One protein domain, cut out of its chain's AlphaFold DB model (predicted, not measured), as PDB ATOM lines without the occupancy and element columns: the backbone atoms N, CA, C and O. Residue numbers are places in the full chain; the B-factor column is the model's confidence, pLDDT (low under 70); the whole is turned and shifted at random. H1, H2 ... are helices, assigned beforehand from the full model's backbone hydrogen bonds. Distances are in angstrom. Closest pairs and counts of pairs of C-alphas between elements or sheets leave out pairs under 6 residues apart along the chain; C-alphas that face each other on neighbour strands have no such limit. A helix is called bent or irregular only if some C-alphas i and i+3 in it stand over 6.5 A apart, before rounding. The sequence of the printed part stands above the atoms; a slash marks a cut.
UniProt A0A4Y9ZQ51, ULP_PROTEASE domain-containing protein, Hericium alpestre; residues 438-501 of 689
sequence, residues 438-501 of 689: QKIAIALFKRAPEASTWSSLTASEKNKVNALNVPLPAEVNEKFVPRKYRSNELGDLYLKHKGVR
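What this domain is: This is residues 438 to 501 of the 689 residues of the protein "ULP_PROTEASE domain-containing protein" of Hericium alpestre (UniProt A0A4Y9ZQ51). Two small, loose lobes, H1 with H2 and H3 with H4, make the ends of a rod, joined by the drawn-out residues 468 to 474. The 64 printed residues hold four named helices, H1 to H4, and no named strand: all helix. The whole is only just loose, close to extended, with a radius of gyration of the C-alphas of 15.9 A and spans of 45 by 19 by 17 A.

How they stand to each other: H1, residues 438 to 445, and H2, residues 459 to 467, are close but not clearly touching, their closest C-alphas, of Ala 441 and Val 465, 6.6 A apart; they run opposite ways at a steep tilt of 65 degrees. H3, residues 475 to 480, and H4, residues 488 to 496, are close but not clearly touching, their closest C-alphas, of Lys 479 and Leu 495, 7.8 A apart; they run opposite ways at a steep tilt of 52 degrees. H1 and H2 are apart from H3 and H4. Every O i to N i+4 pair is within hydrogen-bond range in H1, H2 and H4; H3 has 0 of 2, and 2 of 3 O i to N i+3 pairs.

Where its parts are: H1 begins with C-alpha 438 at (-35.034, 85.725, 22.525). H2 measures 12.2 A. H3 is irregular, C-alphas 476 and 479 being 7.0 A apart. H4, 12.3 A, ends with C-alpha 496 at (-62.954, 107.500, 12.528).

The domain as a whole: The farthest C-alphas, of Glu 450 and Lys 496, are 45.3 A apart. The printed part has no cut; H1 to H2 is a long link. The pLDDT is under 70 at residues 439, 451, 468 to 481 and 483 to 486.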
ATOM      1  N   GLN A 438     -35.707  86.766  23.297       74.62
ATOM      2  CA  GLN A 438     -35.034  85.725  22.525       74.62
ATOM      3  C   GLN A 438     -35.949  85.132  21.443       74.62
ATOM      4  O   GLN A 438     -35.512  84.996  20.309       74.62
ATOM      5  N   LYS A 439     -37.230  84.857  21.733       69.00
ATOM      6  CA  LYS A 439     -38.217  84.453  20.711       69.00
ATOM      7  C   LYS A 439     -38.419  85.538  19.645       69.00
ATOM      8  O   LYS A 439     -38.440  85.214  18.463       69.00
ATOM      9  N   ILE A 440     -38.494  86.812  20.041       73.69
ATOM     10  CA  ILE A 440     -38.581  87.953  19.111       73.69
ATOM     11  C   ILE A 440     -37.323  88.027  18.231       73.69
ATOM     12  O   ILE A 440     -37.427  88.203  17.021       73.69
ATOM     13  N   ALA A 441     -36.135  87.841  18.813       77.44
ATOM     14  CA  ALA A 441     -34.869  87.851  18.084       77.44
ATOM     15  C   ALA A 441     -34.732  86.666  17.110       77.44
ATOM     16  O   ALA A 441     -34.334  86.867  15.964       77.44
ATOM     17  N   ILE A 442     -35.114  85.454  17.530       76.44
ATOM     18  CA  ILE A 442     -35.154  84.264  16.666       76.44
ATOM     19  C   ILE A 442     -36.092  84.515  15.480       76.44
ATOM     20  O   ILE A 442     -35.720  84.252  14.339       76.44
ATOM     21  N   ALA A 443     -37.278  85.079  15.730       76.75
ATOM     22  CA  ALA A 443     -38.260  85.366  14.689       76.75
ATOM     23  C   ALA A 443     -37.798  86.466  13.713       76.75
ATOM     24  O   ALA A 443     -37.920  86.301  12.500       76.75
ATOM     25  N   LEU A 444     -37.239  87.570  14.221       79.56
ATOM     26  CA  LEU A 444     -36.798  88.708  13.403       79.56
ATOM     27  C   LEU A 444     -35.562  88.397  12.566       79.56
ATOM     28  O   LEU A 444     -35.473  88.820  11.415       79.56
ATOM     29  N   PHE A 445     -34.589  87.707  13.157       84.75
ATOM     30  CA  PHE A 445     -33.273  87.529  12.547       84.75
ATOM     31  C   PHE A 445     -33.071  86.128  11.966       84.75
ATOM     32  O   PHE A 445     -32.054  85.895  11.317       84.75
ATOM     33  N   LYS A 446     -34.040  85.217  12.161       81.31
ATOM     34  CA  LYS A 446     -34.047  83.835  11.650       81.31
ATOM     35  C   LYS A 446     -32.769  83.062  11.994       81.31
ATOM     36  O   LYS A 446     -32.225  82.340  11.163       81.31
ATOM     37  N   ARG A 447     -32.261  83.240  13.219       79.06
ATOM     38  CA  ARG A 447     -31.033  82.592  13.705       79.06
ATOM     39  C   ARG A 447     -31.355  81.470  14.684       79.06
ATOM     40  O   ARG A 447     -32.405  81.469  15.323       79.06
ATOM     41  N   ALA A 448     -30.410  80.543  14.835       77.12
ATOM     42  CA  ALA A 448     -30.484  79.513  15.862       77.12
ATOM     43  C   ALA A 448     -30.631  80.150  17.267       77.12
ATOM     44  O   ALA A 448     -30.124  81.260  17.490       77.12
ATOM     45  N   PRO A 449     -31.293  79.476  18.226       75.50
ATOM     46  CA  PRO A 449     -31.579  80.033  19.554       75.50
ATOM     47  C   PRO A 449     -30.331  80.513  20.302       75.50
ATOM     48  O   PRO A 449     -30.366  81.520  21.009       75.50
ATOM     49  N   GLU A 450     -29.226  79.813  20.076       76.50
ATOM     50  CA  GLU A 450     -27.926  79.990  20.728       76.50
ATOM     51  C   GLU A 450     -27.208  81.251  20.221       76.50
ATOM     52  O   GLU A 450     -26.541  81.956  20.976       76.50
ATOM     53  N   ALA A 451     -27.459  81.612  18.958       69.25
ATOM     54  CA  ALA A 451     -26.975  82.834  18.319       69.25
ATOM     55  C   ALA A 451     -27.944  84.029  18.459       69.25
ATOM     56  O   ALA A 451     -27.647  85.122  17.971       69.25
ATOM     57  N   SER A 452     -29.090  83.840  19.126       78.69
ATOM     58  CA  SER A 452     -30.152  84.847  19.307       78.69
ATOM     59  C   SER A 452     -30.287  85.327  20.756       78.69
ATOM     60  O   SER A 452     -31.324  85.864  21.153       78.69
ATOM     61  N   THR A 453     -29.255  85.104  21.568       82.75
ATOM     62  CA  THR A 453     -29.202  85.580  22.952       82.75
ATOM     63  C   THR A 453     -28.984  87.091  22.986       82.75
ATOM     64  O   THR A 453     -28.436  87.689  22.064       82.75
ATOM     65  N   TRP A 454     -29.423  87.767  24.052       80.19
ATOM     66  CA  TRP A 454     -29.326  89.230  24.102       80.19
ATOM     67  C   TRP A 454     -27.884  89.723  23.949       80.19
ATOM     68  O   TRP A 454     -27.638  90.717  23.279       80.19
ATOM     69  N   SER A 455     -26.912  89.021  24.525       82.44
ATOM     70  CA  SER A 455     -25.487  89.341  24.411       82.44
ATOM     71  C   SER A 455     -24.958  89.237  22.978       82.44
ATOM     72  O   SER A 455     -24.112  90.054  22.616       82.44
ATOM     73  N   SER A 456     -25.481  88.323  22.154       80.56
ATOM     74  CA  SER A 456     -25.034  88.114  20.770       80.56
ATOM     75  C   SER A 456     -25.640  89.092  19.756       80.56
ATOM     76  O   SER A 456     -25.190  89.138  18.613       80.56
ATOM     77  N   LEU A 457     -26.635  89.893  20.152       83.00
ATOM     78  CA  LEU A 457     -27.242  90.908  19.288       83.00
ATOM     79  C   LEU A 457     -26.405  92.195  19.240       83.00
ATOM     80  O   LEU A 457     -25.948  92.716  20.268       83.00
ATOM     81  N   THR A 458     -26.273  92.767  18.047       87.75
ATOM     82  CA  THR A 458     -25.679  94.095  17.837       87.75
ATOM     83  C   THR A 458     -26.544  95.195  18.465       87.75
ATOM     84  O   THR A 458     -27.732  95.008  18.730       87.75
ATOM     85  N   ALA A 459     -25.980  96.387  18.689       80.56
ATOM     86  CA  ALA A 459     -26.728  97.517  19.255       80.56
ATOM     87  C   ALA A 459     -27.961  97.901  18.409       80.56
ATOM     88  O   ALA A 459     -29.024  98.202  18.953       80.56
ATOM     89  N   SER A 460     -27.858  97.816  17.078       82.06
ATOM     90  CA  SER A 460     -28.994  98.068  16.184       82.06
ATOM     91  C   SER A 460     -30.083  96.996  16.297       82.06
ATOM     92  O   SER A 460     -31.265  97.332  16.229       82.06
ATOM     93  N   GLU A 461     -29.715  95.726  16.463       83.81
ATOM     94  CA  GLU A 461     -30.668  94.621  16.623       83.81
ATOM     95  C   GLU A 461     -31.364  94.686  17.985       83.81
ATOM     96  O   GLU A 461     -32.586  94.561  18.060       83.81
ATOM     97  N   LYS A 462     -30.614  94.996  19.048       84.25
ATOM     98  CA  LYS A 462     -31.152  95.252  20.392       84.25
ATOM     99  C   LYS A 462     -32.182  96.375  20.387       84.25
ATOM    100  O   LYS A 462     -33.246  96.224  20.977       84.25
ATOM    101  N   ASN A 463     -31.908  97.471  19.682       78.69
ATOM    102  CA  ASN A 463     -32.849  98.588  19.579       78.69
ATOM    103  C   ASN A 463     -34.146  98.200  18.857       78.69
ATOM    104  O   ASN A 463     -35.216  98.612  19.293       78.69
ATOM    105  N   LYS A 464     -34.081  97.359  17.817       77.75
ATOM    106  CA  LYS A 464     -35.282  96.837  17.138       77.75
ATOM    107  C   LYS A 464     -36.102  95.919  18.047       77.75
ATOM    108  O   LYS A 464     -37.318  96.059  18.109       77.75
ATOM    109  N   VAL A 465     -35.442  95.030  18.791       79.31
ATOM    110  CA  VAL A 465     -36.117  94.147  19.757       79.31
ATOM    111  C   VAL A 465     -36.721  94.951  20.916       79.31
ATOM    112  O   VAL A 465     -37.833  94.656  21.338       79.31
ATOM    113  N   ASN A 466     -36.039  95.993  21.404       76.25
ATOM    114  CA  ASN A 466     -36.566  96.871  22.451       76.25
ATOM    115  C   ASN A 466     -37.749  97.711  21.969       76.25
ATOM    116  O   ASN A 466     -38.715  97.832  22.710       76.25
ATOM    117  N   ALA A 467     -37.702  98.252  20.748       70.50
ATOM    118  CA  ALA A 467     -38.804  99.025  20.175       70.50
ATOM    119  C   ALA A 467     -40.099  98.202  20.068       70.50
ATOM    120  O   ALA A 467     -41.179  98.725  20.311       70.50
ATOM    121  N   LEU A 468     -39.981  96.903  19.781       66.19
ATOM    122  CA  LEU A 468     -41.104  95.958  19.746       66.19
ATOM    123  C   LEU A 468     -41.554  95.483  21.137       66.19
ATOM    124  O   LEU A 468     -42.553  94.782  21.251       66.19
ATOM    125  N   ASN A 469     -40.819  95.851  22.187       65.56
ATOM    126  CA  ASN A 469     -41.089  95.485  23.575       65.56
ATOM    127  C   ASN A 469     -41.569  96.690  24.415       65.56
ATOM    128  O   ASN A 469     -41.597  96.601  25.642       65.56
ATOM    129  N   VAL A 470     -41.897  97.824  23.776       63.38
ATOM    130  CA  VAL A 470     -42.518  98.998  24.416       63.38
ATOM    131  C   VAL A 470     -44.046  98.856  24.351       63.38
ATOM    132  O   VAL A 470     -44.565  98.532  23.283       63.38
ATOM    133  N   PRO A 471     -44.783  99.104  25.452       57.12
ATOM    134  CA  PRO A 471     -46.243  99.052  25.448       57.12
ATOM    135  C   PRO A 471     -46.848 100.133  24.543       57.12
ATOM    136  O   PRO A 471     -46.367 101.267  24.492       57.12
ATOM    137  N   LEU A 472     -47.921  99.777  23.838       59.75
ATOM    138  CA  LEU A 472     -48.636 100.679  22.937       59.75
ATOM    139  C   LEU A 472     -49.276 101.858  23.708       59.75
ATOM    140  O   LEU A 472     -49.769 101.667  24.822       59.75
ATOM    141  N   PRO A 473     -49.306 103.078  23.135       63.56
ATOM    142  CA  PRO A 473     -49.950 104.232  23.760       63.56
ATOM    143  C   PRO A 473     -51.486 104.101  23.794       63.56
ATOM    144  O   PRO A 473     -52.096 103.548  22.876       63.56
ATOM    145  N   ALA A 474     -52.107 104.661  24.841       61.34
ATOM    146  CA  ALA A 474     -53.562 104.672  25.040       61.34
ATOM    147  C   ALA A 474     -54.320 105.451  23.939       61.34
ATOM    148  O   ALA A 474     -53.817 106.462  23.446       61.34
ATOM    149  N   GLU A 475     -55.547 105.022  23.609       62.19
ATOM    150  CA  GLU A 475     -56.367 105.507  22.472       62.19
ATOM    151  C   GLU A 475     -56.573 107.038  22.478       62.19
ATOM    152  O   GLU A 475     -56.400 107.714  21.465       62.19
ATOM    153  N   VAL A 476     -56.811 107.640  23.651       64.62
ATOM    154  CA  VAL A 476     -56.946 109.107  23.813       64.62
ATOM    155  C   VAL A 476     -55.696 109.902  23.411       64.62
ATOM    156  O   VAL A 476     -55.800 111.080  23.056       64.62
ATOM    157  N   ASN A 477     -54.522 109.266  23.438       67.75
ATOM    158  CA  ASN A 477     -53.232 109.892  23.159       67.75
ATOM    159  C   ASN A 477     -52.714 109.611  21.739       67.75
ATOM    160  O   ASN A 477     -51.741 110.236  21.314       67.75
ATOM    161  N   GLU A 478     -53.372 108.743  20.961       64.12
ATOM    162  CA  GLU A 478     -52.954 108.406  19.590       64.12
ATOM    163  C   GLU A 478     -53.004 109.585  18.620       64.12
ATOM    164  O   GLU A 478     -52.204 109.661  17.683       64.12
ATOM    165  N   LYS A 479     -53.897 110.555  18.858       65.62
ATOM    166  CA  LYS A 479     -53.952 111.788  18.060       65.62
ATOM    167  C   LYS A 479     -52.657 112.609  18.139       65.62
ATOM    168  O   LYS A 479     -52.397 113.404  17.240       65.62
ATOM    169  N   PHE A 480     -51.857 112.409  19.189       68.19
ATOM    170  CA  PHE A 480     -50.576 113.083  19.401       68.19
ATOM    171  C   PHE A 480     -49.373 112.268  18.906       68.19
ATOM    172  O   PHE A 480     -48.253 112.776  18.923       68.19
ATOM    173  N   VAL A 481     -49.575 111.026  18.444       66.19
ATOM    174  CA  VAL A 481     -48.505 110.214  17.853       66.19
ATOM    175  C   VAL A 481     -48.168 110.790  16.470       66.19
ATOM    176  O   VAL A 481     -49.046 110.845  15.602       66.19
ATOM    177  N   PRO A 482     -46.918 111.236  16.224       73.62
ATOM    178  CA  PRO A 482     -46.536 111.812  14.940       73.62
ATOM    179  C   PRO A 482     -46.817 110.850  13.782       73.62
ATOM    180  O   PRO A 482     -46.489 109.669  13.872       73.62
ATOM    181  N   ARG A 483     -47.341 111.364  12.659       68.31
ATOM    182  CA  ARG A 483     -47.735 110.549  11.489       68.31
ATOM    183  C   ARG A 483     -46.631 109.614  10.981       68.31
ATOM    184  O   ARG A 483     -46.925 108.510  10.560       68.31
ATOM    185  N   LYS A 484     -45.356 110.009  11.099       67.31
ATOM    186  CA  LYS A 484     -44.200 109.170  10.722       67.31
ATOM    187  C   LYS A 484     -44.041 107.873  11.536       67.31
ATOM    188  O   LYS A 484     -43.262 107.019  11.133       67.31
ATOM    189  N   TYR A 485     -44.711 107.749  12.682       63.22
ATOM    190  CA  TYR A 485     -44.594 106.612  13.604       63.22
ATOM    191  C   TYR A 485     -45.873 105.776  13.711       63.22
ATOM    192  O   TYR A 485     -45.946 104.888  14.555       63.22
ATOM    193  N   ARG A 486     -46.874 106.042  12.868       66.25
ATOM    194  CA  ARG A 486     -48.104 105.252  12.775       66.25
ATOM    195  C   ARG A 486     -48.374 104.910  11.314       66.25
ATOM    196  O   ARG A 486     -47.978 105.666  10.431       66.25
ATOM    197  N   SER A 487     -49.057 103.797  11.049       70.69
ATOM    198  CA  SER A 487     -49.658 103.604   9.723       70.69
ATOM    199  C   SER A 487     -50.694 104.707   9.525       70.69
ATOM    200  O   SER A 487     -51.522 104.949  10.408       70.69
ATOM    201  N   ASN A 488     -50.615 105.411   8.395       73.31
ATOM    202  CA  ASN A 488     -51.568 106.472   8.090       73.31
ATOM    203  C   ASN A 488     -52.980 105.884   7.949       73.31
ATOM    204  O   ASN A 488     -53.939 106.450   8.457       73.31
ATOM    205  N   GLU A 489     -53.080 104.699   7.352       73.25
ATOM    206  CA  GLU A 489     -54.325 104.002   7.047       73.25
ATOM    207  C   GLU A 489     -55.020 103.483   8.317       73.25
ATOM    208  O   GLU A 489     -56.203 103.746   8.524       73.25
ATOM    209  N   LEU A 490     -54.288 102.787   9.200       71.00
ATOM    210  CA  LEU A 490     -54.837 102.283  10.469       71.00
ATOM    211  C   LEU A 490     -55.132 103.417  11.455       71.00
ATOM    212  O   LEU A 490     -56.163 103.401  12.125       71.00
ATOM    213  N   GLY A 491     -54.262 104.431  11.505       73.00
ATOM    214  CA  GLY A 491     -54.454 105.589  12.374       73.00
ATOM    215  C   GLY A 491     -55.720 106.373  12.029       73.00
ATOM    216  O   GLY A 491     -56.457 106.771  12.928       73.00
ATOM    217  N   ASP A 492     -56.012 106.563  10.742       78.88
ATOM    218  CA  ASP A 492     -57.231 107.252  10.310       78.88
ATOM    219  C   ASP A 492     -58.490 106.392  10.543       78.88
ATOM    220  O   ASP A 492     -59.540 106.927  10.909       78.88
ATOM    221  N   LEU A 493     -58.389 105.062  10.416       77.94
ATOM    222  CA  LEU A 493     -59.482 104.128  10.713       77.94
ATOM    223  C   LEU A 493     -59.880 104.163  12.197       77.94
ATOM    224  O   LEU A 493     -61.067 104.296  12.507       77.94
ATOM    225  N   TYR A 494     -58.902 104.087  13.105       78.06
ATOM    226  CA  TYR A 494     -59.137 104.125  14.553       78.06
ATOM    227  C   TYR A 494     -59.660 105.484  15.023       78.06
ATOM    228  O   TYR A 494     -60.538 105.543  15.881       78.06
ATOM    229  N   LEU A 495     -59.221 106.583  14.401       75.06
ATOM    230  CA  LEU A 495     -59.771 107.913  14.683       75.06
ATOM    231  C   LEU A 495     -61.223 108.075  14.205       75.06
ATOM    232  O   LEU A 495     -61.989 108.818  14.820       75.06
ATOM    233  N   LYS A 496     -61.608 107.405  13.113       80.62
ATOM    234  CA  LYS A 496     -62.954 107.500  12.528       80.62
ATOM    235  C   LYS A 496     -63.986 106.634  13.254       80.62
ATOM    236  O   LYS A 496     -65.151 107.025  13.337       80.62
ATOM    237  N   HIS A 497     -63.580 105.475  13.767       80.62
ATOM    238  CA  HIS A 497     -64.480 104.498  14.378       80.62
ATOM    239  C   HIS A 497     -64.036 104.146  15.803       80.62
ATOM    240  O   HIS A 497     -63.185 103.282  16.015       80.62
ATOM    241  N   LYS A 498     -64.655 104.804  16.791       74.50
ATOM    242  CA  LYS A 498     -64.377 104.584  18.218       74.50
ATOM    243  C   LYS A 498     -64.607 103.115  18.609       74.50
ATOM    244  O   LYS A 498     -65.661 102.569  18.287       74.50
ATOM    245  N   GLY A 499     -63.648 102.496  19.304       72.75
ATOM    246  CA  GLY A 499     -63.733 101.104  19.774       72.75
ATOM    247  C   GLY A 499     -63.320 100.034  18.750       72.75
ATOM    248  O   GLY A 499     -63.184  98.867  19.108       72.75
ATOM    249  N   VAL A 500     -63.048 100.398  17.486       79.94
ATOM    250  CA  VAL A 500     -62.546  99.442  16.472       79.94
ATOM    251  C   VAL A 500     -61.122  98.987  16.780       79.94
ATOM    252  O   VAL A 500     -60.754  97.858  16.460       79.94
ATOM    253  N   ARG A 501     -60.326  99.837  17.435       75.19
ATOM    254  CA  ARG A 501     -58.985  99.467  17.884       75.19
ATOM    255  C   ARG A 501     -59.030  98.356  18.926       75.19
ATOM    256  O   ARG A 501     -58.334  97.365  18.760       75.19
TER     257      ARG A 501